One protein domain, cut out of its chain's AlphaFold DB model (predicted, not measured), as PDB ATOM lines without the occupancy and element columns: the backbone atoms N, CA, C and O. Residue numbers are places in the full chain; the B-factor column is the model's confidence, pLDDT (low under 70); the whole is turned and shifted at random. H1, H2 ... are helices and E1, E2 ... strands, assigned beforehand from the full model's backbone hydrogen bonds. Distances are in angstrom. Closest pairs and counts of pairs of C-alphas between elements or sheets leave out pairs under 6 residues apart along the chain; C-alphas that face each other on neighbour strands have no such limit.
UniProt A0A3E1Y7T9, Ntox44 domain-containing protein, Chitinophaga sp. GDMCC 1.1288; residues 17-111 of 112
ATOM      1  N   GLU A  17      19.668 -37.755 -42.715       93.00
ATOM      2  CA  GLU A  17      18.657 -38.120 -43.708       93.00
ATOM      3  C   GLU A  17      17.460 -37.159 -43.649       93.00
ATOM      4  O   GLU A  17      17.275 -36.411 -42.687       93.00
ATOM      5  N   SER A  18      16.616 -37.179 -44.681       90.31
ATOM      6  CA  SER A  18      15.400 -36.350 -44.739       90.31
ATOM      7  C   SER A  18      14.527 -36.477 -43.475       90.31
ATOM      8  O   SER A  18      14.061 -35.474 -42.929       90.31
ATOM      9  N   GLN A  19      14.376 -37.702 -42.958       91.62
ATOM     10  CA  GLN A  19      13.664 -37.992 -41.707       91.62
ATOM     11  C   GLN A  19      14.314 -37.314 -40.494       91.62
ATOM     12  O   GLN A  19      13.621 -36.687 -39.692       91.62
ATOM     13  N   ASP A  20      15.643 -37.378 -40.389       94.62
ATOM     14  CA  ASP A  20      16.391 -36.771 -39.286       94.62
ATOM     15  C   ASP A  20      16.191 -35.256 -39.246       94.62
ATOM     16  O   ASP A  20      15.973 -34.682 -38.179       94.62
ATOM     17  N   ILE A  21      16.237 -34.599 -40.412       93.94
ATOM     18  CA  ILE A  21      16.013 -33.152 -40.511       93.94
ATOM     19  C   ILE A  21      14.596 -32.800 -40.083       93.94
ATOM     20  O   ILE A  21      14.409 -31.827 -39.351       93.94
ATOM     21  N   GLY A  22      13.606 -33.586 -40.509       94.25
ATOM     22  CA  GLY A  22      12.218 -33.402 -40.097       94.25
ATOM     23  C   GLY A  22      12.062 -33.454 -38.575       94.25
ATOM     24  O   GLY A  22      11.477 -32.544 -37.984       94.25
ATOM     25  N   ASN A  23      12.653 -34.463 -37.936       96.69
ATOM     26  CA  ASN A  23      12.594 -34.654 -36.485       96.69
ATOM     27  C   ASN A  23      13.370 -33.579 -35.717       96.69
ATOM     28  O   ASN A  23      12.868 -33.028 -34.735       96.69
ATOM     29  N   HIS A  24      14.545 -33.191 -36.210       97.12
ATOM     30  CA  HIS A  24      15.293 -32.064 -35.665       97.12
ATOM     31  C   HIS A  24      14.487 -30.764 -35.738       97.12
ATOM     32  O   HIS A  24      14.314 -30.076 -34.732       97.12
ATOM     33  N   HIS A  25      13.935 -30.438 -36.909       96.19
ATOM     34  CA  HIS A  25      13.123 -29.241 -37.106       96.19
ATOM     35  C   HIS A  25      11.867 -29.240 -36.223       96.19
ATOM     36  O   HIS A  25      11.544 -28.212 -35.623       96.19
ATOM     37  N   PHE A  26      11.195 -30.387 -36.078       96.81
ATOM     38  CA  PHE A  26      10.079 -30.541 -35.146       96.81
ATOM     39  C   PHE A  26      10.489 -30.171 -33.716       96.81
ATOM     40  O   PHE A  26       9.796 -29.382 -33.072       96.81
ATOM     41  N   GLY A  27      11.646 -30.654 -33.251       97.06
ATOM     42  CA  GLY A  27      12.210 -30.277 -31.955       97.06
ATOM     43  C   GLY A  27      12.424 -28.767 -31.814       97.06
ATOM     44  O   GLY A  27      11.924 -28.156 -30.867       97.06
ATOM     45  N   VAL A  28      13.105 -28.144 -32.784       97.06
ATOM     46  CA  VAL A  28      13.374 -26.692 -32.785       97.06
ATOM     47  C   VAL A  28      12.077 -25.893 -32.657       97.06
ATOM     48  O   VAL A  28      11.959 -25.044 -31.772       97.06
ATOM     49  N   VAL A  29      11.093 -26.176 -33.515       96.06
ATOM     50  CA  VAL A  29       9.823 -25.439 -33.549       96.06
ATOM     51  C   VAL A  29       9.020 -25.682 -32.279       96.06
ATOM     52  O   VAL A  29       8.547 -24.724 -31.672       96.06
ATOM     53  N   ALA A  30       8.900 -26.934 -31.831       95.62
ATOM     54  CA  ALA A  30       8.154 -27.266 -30.623       95.62
ATOM     55  C   ALA A  30       8.732 -26.548 -29.395       95.62
ATOM     56  O   ALA A  30       7.975 -25.975 -28.608       95.62
ATOM     57  N   LYS A  31      10.066 -26.481 -29.273       95.31
ATOM     58  CA  LYS A  31      10.726 -25.708 -28.214       95.31
ATOM     59  C   LYS A  31      10.482 -24.208 -28.353       95.31
ATOM     60  O   LYS A  31      10.204 -23.558 -27.346       95.31
ATOM     61  N   ALA A  32      10.548 -23.680 -29.574       94.25
ATOM     62  CA  ALA A  32      10.297 -22.271 -29.860       94.25
ATOM     63  C   ALA A  32       8.886 -21.824 -29.468       94.25
ATOM     64  O   ALA A  32       8.703 -20.680 -29.062       94.25
ATOM     65  N   THR A  33       7.898 -22.724 -29.540       92.94
ATOM     66  CA  THR A  33       6.525 -22.395 -29.134       92.94
ATOM     67  C   THR A  33       6.399 -22.045 -27.649       92.94
ATOM     68  O   THR A  33       5.502 -21.295 -27.281       92.94
ATOM     69  N   GLY A  34       7.256 -22.596 -26.781       90.88
ATOM     70  CA  GLY A  34       7.223 -22.353 -25.334       90.88
ATOM     71  C   GLY A  34       6.002 -22.908 -24.583       90.88
ATOM     72  O   GLY A  34       5.948 -22.784 -23.363       90.88
ATOM     73  N   PHE A  35       5.040 -23.541 -25.265       90.06
ATOM     74  CA  PHE A  35       3.785 -24.004 -24.650       90.06
ATOM     75  C   PHE A  35       3.908 -25.331 -23.895       90.06
ATOM     76  O   PHE A  35       3.124 -25.593 -22.984       90.06
ATOM     77  N   PHE A  36       4.870 -26.177 -24.264       92.50
ATOM     78  CA  PHE A  36       4.982 -27.537 -23.741       92.50
ATOM     79  C   PHE A  36       6.382 -27.822 -23.202       92.50
ATOM     80  O   PHE A  36       7.392 -27.397 -23.766       92.50
ATOM     81  N   TYR A  37       6.447 -28.588 -22.113       93.75
ATOM     82  CA  TYR A  37       7.710 -29.117 -21.614       93.75
ATOM     83  C   TYR A  37       8.213 -30.248 -22.526       93.75
ATOM     84  O   TYR A  37       7.430 -30.997 -23.104       93.75
ATOM     85  N   GLU A  38       9.536 -30.397 -22.633       96.19
ATOM     86  CA  GLU A  38      10.195 -31.295 -23.598       96.19
ATOM     87  C   GLU A  38       9.706 -32.748 -23.491       96.19
ATOM     88  O   GLU A  38       9.389 -33.363 -24.505       96.19
ATOM     89  N   LYS A  39       9.537 -33.278 -22.269       95.69
ATOM     90  CA  LYS A  39       9.009 -34.640 -22.058       95.69
ATOM     91  C   LYS A  39       7.615 -34.828 -22.677       95.69
ATOM     92  O   LYS A  39       7.370 -35.889 -23.234       95.69
ATOM     93  N   LEU A  40       6.724 -33.830 -22.636       94.94
ATOM     94  CA  LEU A  40       5.396 -33.946 -23.257       94.94
ATOM     95  C   LEU A  40       5.496 -34.055 -24.777       94.94
ATOM     96  O   LEU A  40       4.798 -34.863 -25.378       94.94
ATOM     97  N   ILE A  41       6.385 -33.268 -25.383       97.00
ATOM     98  CA  ILE A  41       6.623 -33.292 -26.830       97.00
ATOM     99  C   ILE A  41       7.140 -34.674 -27.252       97.00
ATOM    100  O   ILE A  41       6.614 -35.257 -28.197       97.00
ATOM    101  N   LEU A  42       8.113 -35.227 -26.517       97.56
ATOM    102  CA  LEU A  42       8.678 -36.551 -26.797       97.56
ATOM    103  C   LEU A  42       7.654 -37.679 -26.619       97.56
ATOM    104  O   LEU A  42       7.566 -38.568 -27.460       97.56
ATOM    105  N   VAL A  43       6.846 -37.626 -25.555       96.06
ATOM    106  CA  VAL A  43       5.757 -38.591 -25.346       96.06
ATOM    107  C   VAL A  43       4.746 -38.506 -26.485       96.06
ATOM    108  O   VAL A  43       4.318 -39.536 -26.995       96.06
ATOM    109  N   LYS A  44       4.390 -37.296 -26.936       95.50
ATOM    110  CA  LYS A  44       3.392 -37.132 -27.996       95.50
ATOM    111  C   LYS A  44       3.893 -37.575 -29.371       95.50
ATOM    112  O   LYS A  44       3.093 -38.084 -30.156       95.50
ATOM    113  N   ALA A  45       5.190 -37.422 -29.643       96.25
ATOM    114  CA  ALA A  45       5.838 -37.985 -30.826       96.25
ATOM    115  C   ALA A  45       5.735 -39.519 -30.825       96.25
ATOM    116  O   ALA A  45       5.155 -40.089 -31.752       96.25
ATOM    117  N   GLY A  46       6.132 -40.158 -29.718       96.31
ATOM    118  CA  GLY A  46       6.034 -41.609 -29.563       96.31
ATOM    119  C   GLY A  46       4.598 -42.137 -29.626       96.31
ATOM    120  O   GLY A  46       4.329 -43.110 -30.330       96.31
ATOM    121  N   GLU A  47       3.633 -41.461 -28.990       95.38
ATOM    122  CA  GLU A  47       2.204 -41.783 -29.127       95.38
ATOM    123  C   GLU A  47       1.751 -41.746 -30.589       95.38
ATOM    124  O   GLU A  47       1.065 -42.657 -31.047       95.38
ATOM    125  N   ASN A  48       2.155 -40.719 -31.339       95.19
ATOM    126  CA  ASN A  48       1.827 -40.593 -32.753       95.19
ATOM    127  C   ASN A  48       2.507 -41.662 -33.628       95.19
ATOM    128  O   ASN A  48       1.960 -42.036 -34.664       95.19
ATOM    129  N   GLN A  49       3.679 -42.168 -33.245       95.25
ATOM    130  CA  GLN A  49       4.299 -43.296 -33.940       95.25
ATOM    131  C   GLN A  49       3.592 -44.616 -33.608       95.25
ATOM    132  O   GLN A  49       3.367 -45.431 -34.501       95.25
ATOM    133  N   MET A  50       3.160 -44.808 -32.359       95.31
ATOM    134  CA  MET A  50       2.415 -45.997 -31.931       95.31
ATOM    135  C   MET A  50       1.039 -46.142 -32.596       95.31
ATOM    136  O   MET A  50       0.560 -47.265 -32.742       95.31
ATOM    137  N   THR A  51       0.398 -45.053 -33.034       94.75
ATOM    138  CA  THR A  51      -0.877 -45.140 -33.778       94.75
ATOM    139  C   THR A  51      -0.712 -45.677 -35.200       94.75
ATOM    140  O   THR A  51      -1.697 -46.099 -35.810       94.75
ATOM    141  N   LYS A  52       0.511 -45.679 -35.747       93.00
ATOM    142  CA  LYS A  52       0.799 -46.131 -37.111       93.00
ATOM    143  C   LYS A  52       1.182 -47.620 -37.106       93.00
ATOM    144  O   LYS A  52       2.157 -47.994 -36.450       93.00
ATOM    145  N   PRO A  53       0.469 -48.484 -37.854       91.12
ATOM    146  CA  PRO A  53       0.768 -49.914 -37.896       91.12
ATOM    147  C   PRO A  53       2.219 -50.196 -38.303       91.12
ATOM    148  O   PRO A  53       2.671 -49.747 -39.354       91.12
ATOM    149  N   GLY A  54       2.946 -50.942 -37.468       90.00
ATOM    150  CA  GLY A  54       4.329 -51.352 -37.733       90.00
ATOM    151  C   GLY A  54       5.387 -50.251 -37.597       90.00
ATOM    152  O   GLY A  54       6.564 -50.541 -37.782       90.00
ATOM    153  N   ALA A  55       5.003 -49.015 -37.261       91.31
ATOM    154  CA  ALA A  55       5.955 -47.914 -37.141       91.31
ATOM    155  C   ALA A  55       6.665 -47.890 -35.781       91.31
ATOM    156  O   ALA A  55       7.815 -47.478 -35.721       91.31
ATOM    157  N   SER A  56       6.010 -48.328 -34.702       95.62
ATOM    158  CA  SER A  56       6.610 -48.441 -33.364       95.62
ATOM    159  C   SER A  56       6.919 -49.896 -33.020       95.62
ATOM    160  O   SER A  56       6.055 -50.766 -33.167       95.62
ATOM    161  N   LYS A  57       8.133 -50.164 -32.526       96.31
ATOM    162  CA  LYS A  57       8.543 -51.507 -32.100       96.31
ATOM    163  C   LYS A  57       8.243 -51.752 -30.614       96.31
ATOM    164  O   LYS A  57       8.374 -50.822 -29.815       96.31
ATOM    165  N   PRO A  58       7.896 -52.986 -30.198       94.75
ATOM    166  CA  PRO A  58       7.607 -53.295 -28.795       94.75
ATOM    167  C   PRO A  58       8.732 -52.904 -27.826       94.75
ATOM    168  O   PRO A  58       8.463 -52.411 -26.735       94.75
ATOM    169  N   GLU A  59       9.996 -53.050 -28.230       95.56
ATOM    170  CA  GLU A  59      11.157 -52.673 -27.419       95.56
ATOM    171  C   GLU A  59      11.277 -51.159 -27.168       95.56
ATOM    172  O   GLU A  59      12.031 -50.746 -26.286       95.56
ATOM    173  N   TRP A  60      10.543 -50.327 -27.909       96.81
ATOM    174  CA  TRP A  60      10.475 -48.875 -27.722       96.81
ATOM    175  C   TRP A  60       9.348 -48.464 -26.766       96.81
ATOM    176  O   TRP A  60       9.397 -47.389 -26.166       96.81
ATOM    177  N   GLN A  61       8.355 -49.333 -26.564       95.19
ATOM    178  CA  GLN A  61       7.141 -49.086 -25.780       95.19
ATOM    179  C   GLN A  61       7.338 -49.433 -24.297       95.19
ATOM    180  O   GLN A  61       6.654 -50.284 -23.726       95.19
ATOM    181  N   LYS A  62       8.313 -48.783 -23.660       95.25
ATOM    182  CA  LYS A  62       8.697 -49.048 -22.268       95.25
ATOM    183  C   LYS A  62       7.851 -48.227 -21.297       95.25
ATOM    184  O   LYS A  62       7.689 -47.023 -21.485       95.25
ATOM    185  N   TYR A  63       7.365 -48.848 -20.227       95.06
ATOM    186  CA  TYR A  63       6.635 -48.158 -19.163       95.06
ATOM    187  C   TYR A  63       6.820 -48.836 -17.802       95.06
ATOM    188  O   TYR A  63       7.097 -50.032 -17.721       95.06
ATOM    189  N   ILE A  64       6.635 -48.060 -16.736       95.56
ATOM    190  CA  ILE A  64       6.523 -48.529 -15.352       95.56
ATOM    191  C   ILE A  64       5.056 -48.410 -14.940       95.56
ATOM    192  O   ILE A  64       4.396 -47.419 -15.252       95.56
ATOM    193  N   ILE A  65       4.534 -49.428 -14.257       96.00
ATOM    194  CA  ILE A  65       3.205 -49.373 -13.648       96.00
ATOM    195  C   ILE A  65       3.376 -48.929 -12.200       96.00
ATOM    196  O   ILE A  65       3.991 -49.637 -11.401       96.00
ATOM    197  N   HIS A  66       2.804 -47.779 -11.865       95.00
ATOM    198  CA  HIS A  66       2.710 -47.297 -10.494       95.00
ATOM    199  C   HIS A  66       1.382 -47.739  -9.902       95.00
ATOM    200  O   HIS A  66       0.343 -47.650 -10.558       95.00
ATOM    201  N   ARG A  67       1.424 -48.238  -8.668       95.94
ATOM    202  CA  ARG A  67       0.245 -48.632  -7.897       95.94
ATOM    203  C   ARG A  67       0.323 -47.972  -6.543       95.94
ATOM    204  O   ARG A  67       1.156 -48.349  -5.724       95.94
ATOM    205  N   GLU A  68      -0.558 -47.016  -6.306       93.75
ATOM    206  CA  GLU A  68      -0.584 -46.282  -5.049       93.75
ATOM    207  C   GLU A  68      -1.918 -46.501  -4.357       93.75
ATOM    208  O   GLU A  68      -2.986 -46.449  -4.971       93.75
ATOM    209  N   ARG A  69      -1.853 -46.770  -3.055       94.19
ATOM    210  CA  ARG A  69      -3.035 -46.860  -2.210       94.19
ATOM    211  C   ARG A  69      -3.242 -45.508  -1.552       94.19
ATOM    212  O   ARG A  69      -2.453 -45.120  -0.696       94.19
ATOM    213  N   VAL A  70      -4.312 -44.822  -1.930       93.44
ATOM    214  CA  VAL A  70      -4.652 -43.510  -1.385       93.44
ATOM    215  C   VAL A  70      -5.682 -43.696  -0.266       93.44
ATOM    216  O   VAL A  70      -6.786 -44.189  -0.530       93.44
ATOM    217  N   PRO A  71      -5.335 -43.377   0.995       93.44
ATOM    218  CA  PRO A  71      -6.282 -43.426   2.101       93.44
ATOM    219  C   PRO A  71      -7.295 -42.278   1.996       93.44
ATOM    220  O   PRO A  71      -6.954 -41.173   1.583       93.44
ATOM    221  N   LEU A  72      -8.542 -42.542   2.386       91.44
ATOM    222  CA  LEU A  72      -9.607 -41.537   2.450       91.44
ATOM    223  C   LEU A  72      -9.727 -40.987   3.876       91.44
ATOM    224  O   LEU A  72      -9.673 -41.755   4.837       91.44
ATOM    225  N   GLU A  73      -9.957 -39.677   4.013       88.69
ATOM    226  CA  GLU A  73     -10.065 -38.998   5.320       88.69
ATOM    227  C   GLU A  73     -11.152 -39.593   6.232       88.69
ATOM    228  O   GLU A  73     -10.998 -39.624   7.448       88.69
ATOM    229  N   HIS A  74     -12.230 -40.126   5.649       87.69
ATOM    230  CA  HIS A  74     -13.385 -40.674   6.372       87.69
ATOM    231  C   HIS A  74     -13.336 -42.204   6.539       87.69
ATOM    232  O   HIS A  74     -14.346 -42.834   6.852       87.69
ATOM    233  N   GLY A  75     -12.165 -42.813   6.331       87.31
ATOM    234  CA  GLY A  75     -11.979 -44.261   6.351       87.31
ATOM    235  C   GLY A  75     -12.160 -44.902   4.972       87.31
ATOM    236  O   GLY A  75     -12.944 -44.457   4.136       87.31
ATOM    237  N   GLY A  76     -11.396 -45.967   4.727       91.12
ATOM    238  CA  GLY A  76     -11.300 -46.622   3.421       91.12
ATOM    239  C   GLY A  76     -10.089 -46.166   2.602       91.12
ATOM    240  O   GLY A  76      -9.257 -45.375   3.045       91.12
ATOM    241  N   SER A  77      -9.953 -46.723   1.401       93.19
ATOM    242  CA  SER A  77      -8.870 -46.395   0.471       93.19
ATOM    243  C   SER A  77      -9.256 -46.770  -0.950       93.19
ATOM    244  O   SER A  77      -9.922 -47.790  -1.134       93.19
ATOM    245  N   TYR A  78      -8.745 -46.043  -1.935       93.31
ATOM    246  CA  TYR A  78      -8.753 -46.479  -3.329       93.31
ATOM    247  C   TYR A  78      -7.330 -46.784  -3.800       93.31
ATOM    248  O   TYR A  78      -6.355 -46.263  -3.256       93.31
ATOM    249  N   THR A  79      -7.214 -47.659  -4.796       95.25
ATOM    250  CA  THR A  79      -5.948 -47.922  -5.482       95.25
ATOM    251  C   THR A  79      -5.967 -47.173  -6.800       95.25
ATOM    252  O   THR A  79      -6.882 -47.369  -7.598       95.25
ATOM    253  N   ILE A  80      -4.959 -46.341  -7.036       94.31
ATOM    254  CA  ILE A  80      -4.687 -45.791  -8.361       94.31
ATOM    255  C   ILE A  80      -3.625 -46.638  -9.037       94.31
ATOM    256  O   ILE A  80      -2.617 -46.993  -8.429       94.31
ATOM    257  N   GLU A  81      -3.873 -46.968 -10.298       95.38
ATOM    258  CA  GLU A  81      -2.878 -47.545 -11.188       95.38
ATOM    259  C   GLU A  81      -2.668 -46.576 -12.347       95.38
ATOM    260  O   GLU A  81      -3.627 -46.196 -13.021       95.38
ATOM    261  N   TYR A  82      -1.424 -46.164 -12.580       91.06
ATOM    262  CA  TYR A  82      -1.083 -45.345 -13.738       91.06
ATOM    263  C   TYR A  82       0.215 -45.816 -14.386       91.06
ATOM    264  O   TYR A  82       1.106 -46.370 -13.740       91.06
ATOM    265  N   LYS A  83       0.308 -45.611 -15.702       92.69
ATOM    266  CA  LYS A  83       1.495 -45.937 -16.491       92.69
ATOM    267  C   LYS A  83       2.383 -44.709 -16.613       92.69
ATOM    268  O   LYS A  83       1.943 -43.676 -17.111       92.69
ATOM    269  N   GLU A  84       3.641 -44.845 -16.223       91.94
ATOM    270  CA  GLU A  84       4.688 -43.897 -16.575       91.94
ATOM    271  C   GLU A  84       5.465 -44.425 -17.779       91.94
ATOM    272  O   GLU A  84       6.188 -45.415 -17.678       91.94
ATOM    273  N   TRP A  85       5.330 -43.759 -18.924       92.81
ATOM    274  CA  TRP A  85       6.122 -44.069 -20.110       92.81
ATOM    275  C   TRP A  85       7.588 -43.667 -19.919       92.81
ATOM    276  O   TRP A  85       7.884 -42.579 -19.419       92.81
ATOM    277  N   LEU A  86       8.495 -44.533 -20.362       95.81
ATOM    278  CA  LEU A  86       9.941 -44.327 -20.348       95.81
ATOM    279  C   LEU A  86      10.455 -44.066 -21.769       95.81
ATOM    280  O   LEU A  86       9.896 -44.638 -22.706       95.81
ATOM    281  N   PRO A  87      11.545 -43.294 -21.950       94.75
ATOM    282  CA  PRO A  87      12.218 -43.164 -23.240       94.75
ATOM    283  C   PRO A  87      12.489 -44.531 -23.911       94.75
ATOM    284  O   PRO A  87      12.951 -45.462 -23.238       94.75
ATOM    285  N   PRO A  88      12.229 -44.679 -25.225       96.94
ATOM    286  CA  PRO A  88      11.869 -43.623 -26.169       96.94
ATOM    287  C   PRO A  88      10.366 -43.301 -26.257       96.94
ATOM    288  O   PRO A  88       9.923 -42.701 -27.225       96.94
ATOM    289  N   TYR A  89       9.563 -43.643 -25.252       96.75
ATOM    290  CA  TYR A  89       8.122 -43.360 -25.191       96.75
ATOM    291  C   TYR A  89       7.324 -43.962 -26.364       96.75
ATOM    292  O   TYR A  89       6.278 -43.441 -26.737       96.75
ATOM    293  N   GLY A  90       7.815 -45.059 -26.950       95.69
ATOM    294  CA  GLY A  90       7.234 -45.690 -28.139       95.69
ATOM    295  C   GLY A  90       7.710 -45.124 -29.483       95.69
ATOM    296  O   GLY A  90       7.322 -45.667 -30.515       95.69
ATOM    297  N   ASP A  91       8.549 -44.090 -29.482       96.69
ATOM    298  CA  ASP A  91       9.156 -43.478 -30.673       96.69
ATOM    299  C   ASP A  91      10.386 -44.272 -31.154       96.69
ATOM    300  O   ASP A  91      10.999 -45.003 -30.366       96.69
ATOM    301  N   ASP A  92      10.794 -44.111 -32.416       96.62
ATOM    302  CA  ASP A  92      12.114 -44.580 -32.855       96.62
ATOM    303  C   ASP A  92      13.208 -43.843 -32.047       96.62
ATOM    304  O   ASP A  92      13.208 -42.609 -31.989       96.62
ATOM    305  N   PRO A  93      14.168 -44.546 -31.411       97.19
ATOM    306  CA  PRO A  93      15.267 -43.908 -30.688       97.19
ATOM    307  C   PRO A  93      16.050 -42.866 -31.502       97.19
ATOM    308  O   PRO A  93      16.540 -41.893 -30.924       97.19
ATOM    309  N   ARG A  94      16.178 -43.054 -32.823       95.62
ATOM    310  CA  ARG A  94      16.827 -42.101 -33.734       95.62
ATOM    311  C   ARG A  94      15.991 -40.836 -33.896       95.62
ATOM    312  O   ARG A  94      16.537 -39.737 -33.826       95.62
ATOM    313  N   ASP A  95      14.682 -40.985 -34.050       96.25
ATOM    314  CA  ASP A  95      13.757 -39.857 -34.184       96.25
ATOM    315  C   ASP A  95      13.766 -39.023 -32.908       96.25
ATOM    316  O   ASP A  95      14.020 -37.816 -32.945       96.25
ATOM    317  N   GLN A  96      13.652 -39.691 -31.763       96.62
ATOM    318  CA  GLN A  96      13.734 -39.048 -30.463       96.62
ATOM    319  C   GLN A  96      15.062 -38.315 -30.243       96.62
ATOM    320  O   GLN A  96      15.067 -37.194 -29.726       96.62
ATOM    321  N   TYR A  97      16.185 -38.925 -30.636       97.25
ATOM    322  CA  TYR A  97      17.495 -38.283 -30.569       97.25
ATOM    323  C   TYR A  97      17.494 -36.956 -31.332       97.25
ATOM    324  O   TYR A  97      17.922 -35.936 -30.789       97.25
ATOM    325  N   TRP A  98      16.966 -36.938 -32.557       97.38
ATOM    326  CA  TRP A  98      16.949 -35.733 -33.379       97.38
ATOM    327  C   TRP A  98      16.007 -34.655 -32.863       97.38
ATOM    328  O   TRP A  98      16.387 -33.484 -32.864       97.38
ATOM    329  N   ILE A  99      14.844 -35.025 -32.324       97.94
ATOM    330  CA  ILE A  99      13.953 -34.071 -31.649       97.94
ATOM    331  C   ILE A  99      14.684 -33.397 -30.475       97.94
ATOM    332  O   ILE A  99      14.637 -32.173 -30.330       97.94
ATOM    333  N   ILE A 100      15.424 -34.173 -29.672       97.81
ATOM    334  CA  ILE A 100      16.237 -33.648 -28.564       97.81
ATOM    335  C   ILE A 100      17.344 -32.717 -29.079       97.81
ATOM    336  O   ILE A 100      17.556 -31.650 -28.497       97.81
ATOM    337  N   GLN A 101      18.023 -33.065 -30.177       97.31
ATOM    338  CA  GLN A 101      19.003 -32.163 -30.794       97.31
ATOM    339  C   GLN A 101      18.360 -30.850 -31.254       97.31
ATOM    340  O   GLN A 101      18.936 -29.790 -31.034       97.31
ATOM    341  N   GLY A 102      17.126 -30.885 -31.764       97.19
ATOM    342  CA  GLY A 102      16.370 -29.675 -32.083       97.19
ATOM    343  C   GLY A 102      16.119 -28.778 -30.863       97.19
ATOM    344  O   GLY A 102      16.291 -27.558 -30.930       97.19
ATOM    345  N   PHE A 103      15.781 -29.365 -29.707       97.69
ATOM    346  CA  PHE A 103      15.663 -28.610 -28.451       97.69
ATOM    347  C   PHE A 103      16.988 -27.957 -28.049       97.69
ATOM    348  O   PHE A 103      17.011 -26.799 -27.618       97.69
ATOM    349  N   ASN A 104      18.092 -28.696 -28.177       96.56
ATOM    350  CA  ASN A 104      19.435 -28.205 -27.869       96.56
ATOM    351  C   ASN A 104      19.822 -27.052 -28.789       96.56
ATOM    352  O   ASN A 104      20.188 -25.989 -28.290       96.56
ATOM    353  N   TYR A 105      19.631 -27.222 -30.097       96.00
ATOM    354  CA  TYR A 105      19.893 -26.202 -31.101       96.00
ATOM    355  C   TYR A 105      19.154 -24.900 -30.786       96.00
ATOM    356  O   TYR A 105      19.769 -23.837 -30.727       96.00
ATOM    357  N   PHE A 106      17.846 -24.968 -30.504       95.81
ATOM    358  CA  PHE A 106      17.079 -23.777 -30.139       95.81
ATOM    359  C   PHE A 106      17.642 -23.101 -28.880       95.81
ATOM    360  O   PHE A 106      17.787 -21.879 -28.844       95.81
ATOM    361  N   ARG A 107      17.994 -23.873 -27.843       94.88
ATOM    362  CA  ARG A 107      18.584 -23.320 -26.614       94.88
ATOM    363  C   ARG A 107      19.934 -22.657 -26.862       94.88
ATOM    364  O   ARG A 107      20.196 -21.617 -26.273       94.88
ATOM    365  N   GLU A 108      20.795 -23.254 -27.675       93.94
ATOM    366  CA  GLU A 108      22.110 -22.697 -28.000       93.94
ATOM    367  C   GLU A 108      22.007 -21.449 -28.869       93.94
ATOM    368  O   GLU A 108      22.720 -20.476 -28.626       93.94
ATOM    369  N   PHE A 109      21.089 -21.449 -29.836       90.88
ATOM    370  CA  PHE A 109      20.843 -20.305 -30.701       90.88
ATOM    371  C   PHE A 109      20.356 -19.083 -29.909       90.88
ATOM    372  O   PHE A 109      20.864 -17.991 -30.120       90.88
ATOM    373  N   ASN A 110      19.443 -19.267 -28.949       87.06
ATOM    374  CA  ASN A 110      18.890 -18.171 -28.134       87.06
ATOM    375  C   ASN A 110      19.776 -17.739 -26.951       87.06
ATOM    376  O   ASN A 110      19.396 -16.849 -26.195       87.06
ATOM    377  N   LYS A 111      20.929 -18.384 -26.738       80.50
ATOM    378  CA  LYS A 111      21.939 -17.939 -25.758       80.50
ATOM    379  C   LYS A 111      22.932 -16.928 -26.341       80.50
ATOM    380  O   LYS A 111      23.725 -16.384 -25.577       80.50
TER     381      LYS A 111
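What this domain is: This is residues 17 to 111 of the 112 residues of the protein "Ntox44 domain-containing protein" of Chitinophaga sp. GDMCC 1.1288 (UniProt A0A3E1Y7T9). A long two-stranded hairpin, E1 and E2, reaches out as an arm from a head of three helices. In the head, H3 crosses H1 closely near Gly 27 and Ile 99 and also packs on H2, the helix nearest the arm. The printed part has 95 residues with three named helices and two named strands, in the order H1, H2, E1, E2, H3; the sheet E1 - E2 is antiparallel and the class is mixed, helices and strands. The whole is loose, with a radius of gyration of the C-alphas of 17.3 A, and flat, spanning 57 by 37 by 15 A.

Where its parts are: E1, residues 63 to 71, begins at C-alpha 63 (6.635, -48.158, -19.163) and is 25.3 A long; E2, residues 77 to 85, is 25.6 A long. H2 holds residues 38 to 50, 18.6 A. H1, residues 18 to 33, begins at C-alpha 18 (15.400, -36.350, -44.739) and measures 22.7 A. H3, residues 93 to 109, measures 24.3 A and ends at C-alpha 109 (20.843, -20.305, -30.701).

How they stand to each other: E1 and E2 form a hairpin at 161 degrees, with N 64 and O 84, 2.8 A, and N 70 and O 78, 2.8 A, within hydrogen-bond range. The closest C-alphas of H2 and E2, Val 43 and Trp 85, are 7.6 A apart. H2 touches H3, whose residues 96 to 103 alone take part, at a shallow tilt of 30 degrees, opposite ways; their closest C-alphas, Leu 42 and Gln 96, are 6.7 A apart. H3 touches H1 at a steep tilt of 47 degrees, the same way; C-alphas Gly 27 and Ile 99 come closest, 4.2 A. H1 and H2 are close but not clearly touching, Lys 31 to Glu 38 being 7.3 A between C-alphas. H1 is apart from both strands, and H3 from E1. In H1, H2 and H3 every O i to N i+4 pair is within hydrogen-bond range.

The domain as a whole: The farthest C-alphas, Glu 17 and His 74, are 59.5 A apart. The printed part has no cut, and the link from H2 to E1, residues 51 to 62, is long. The mean pLDDT of the printed part is 94.4, and no printed residue is under 70.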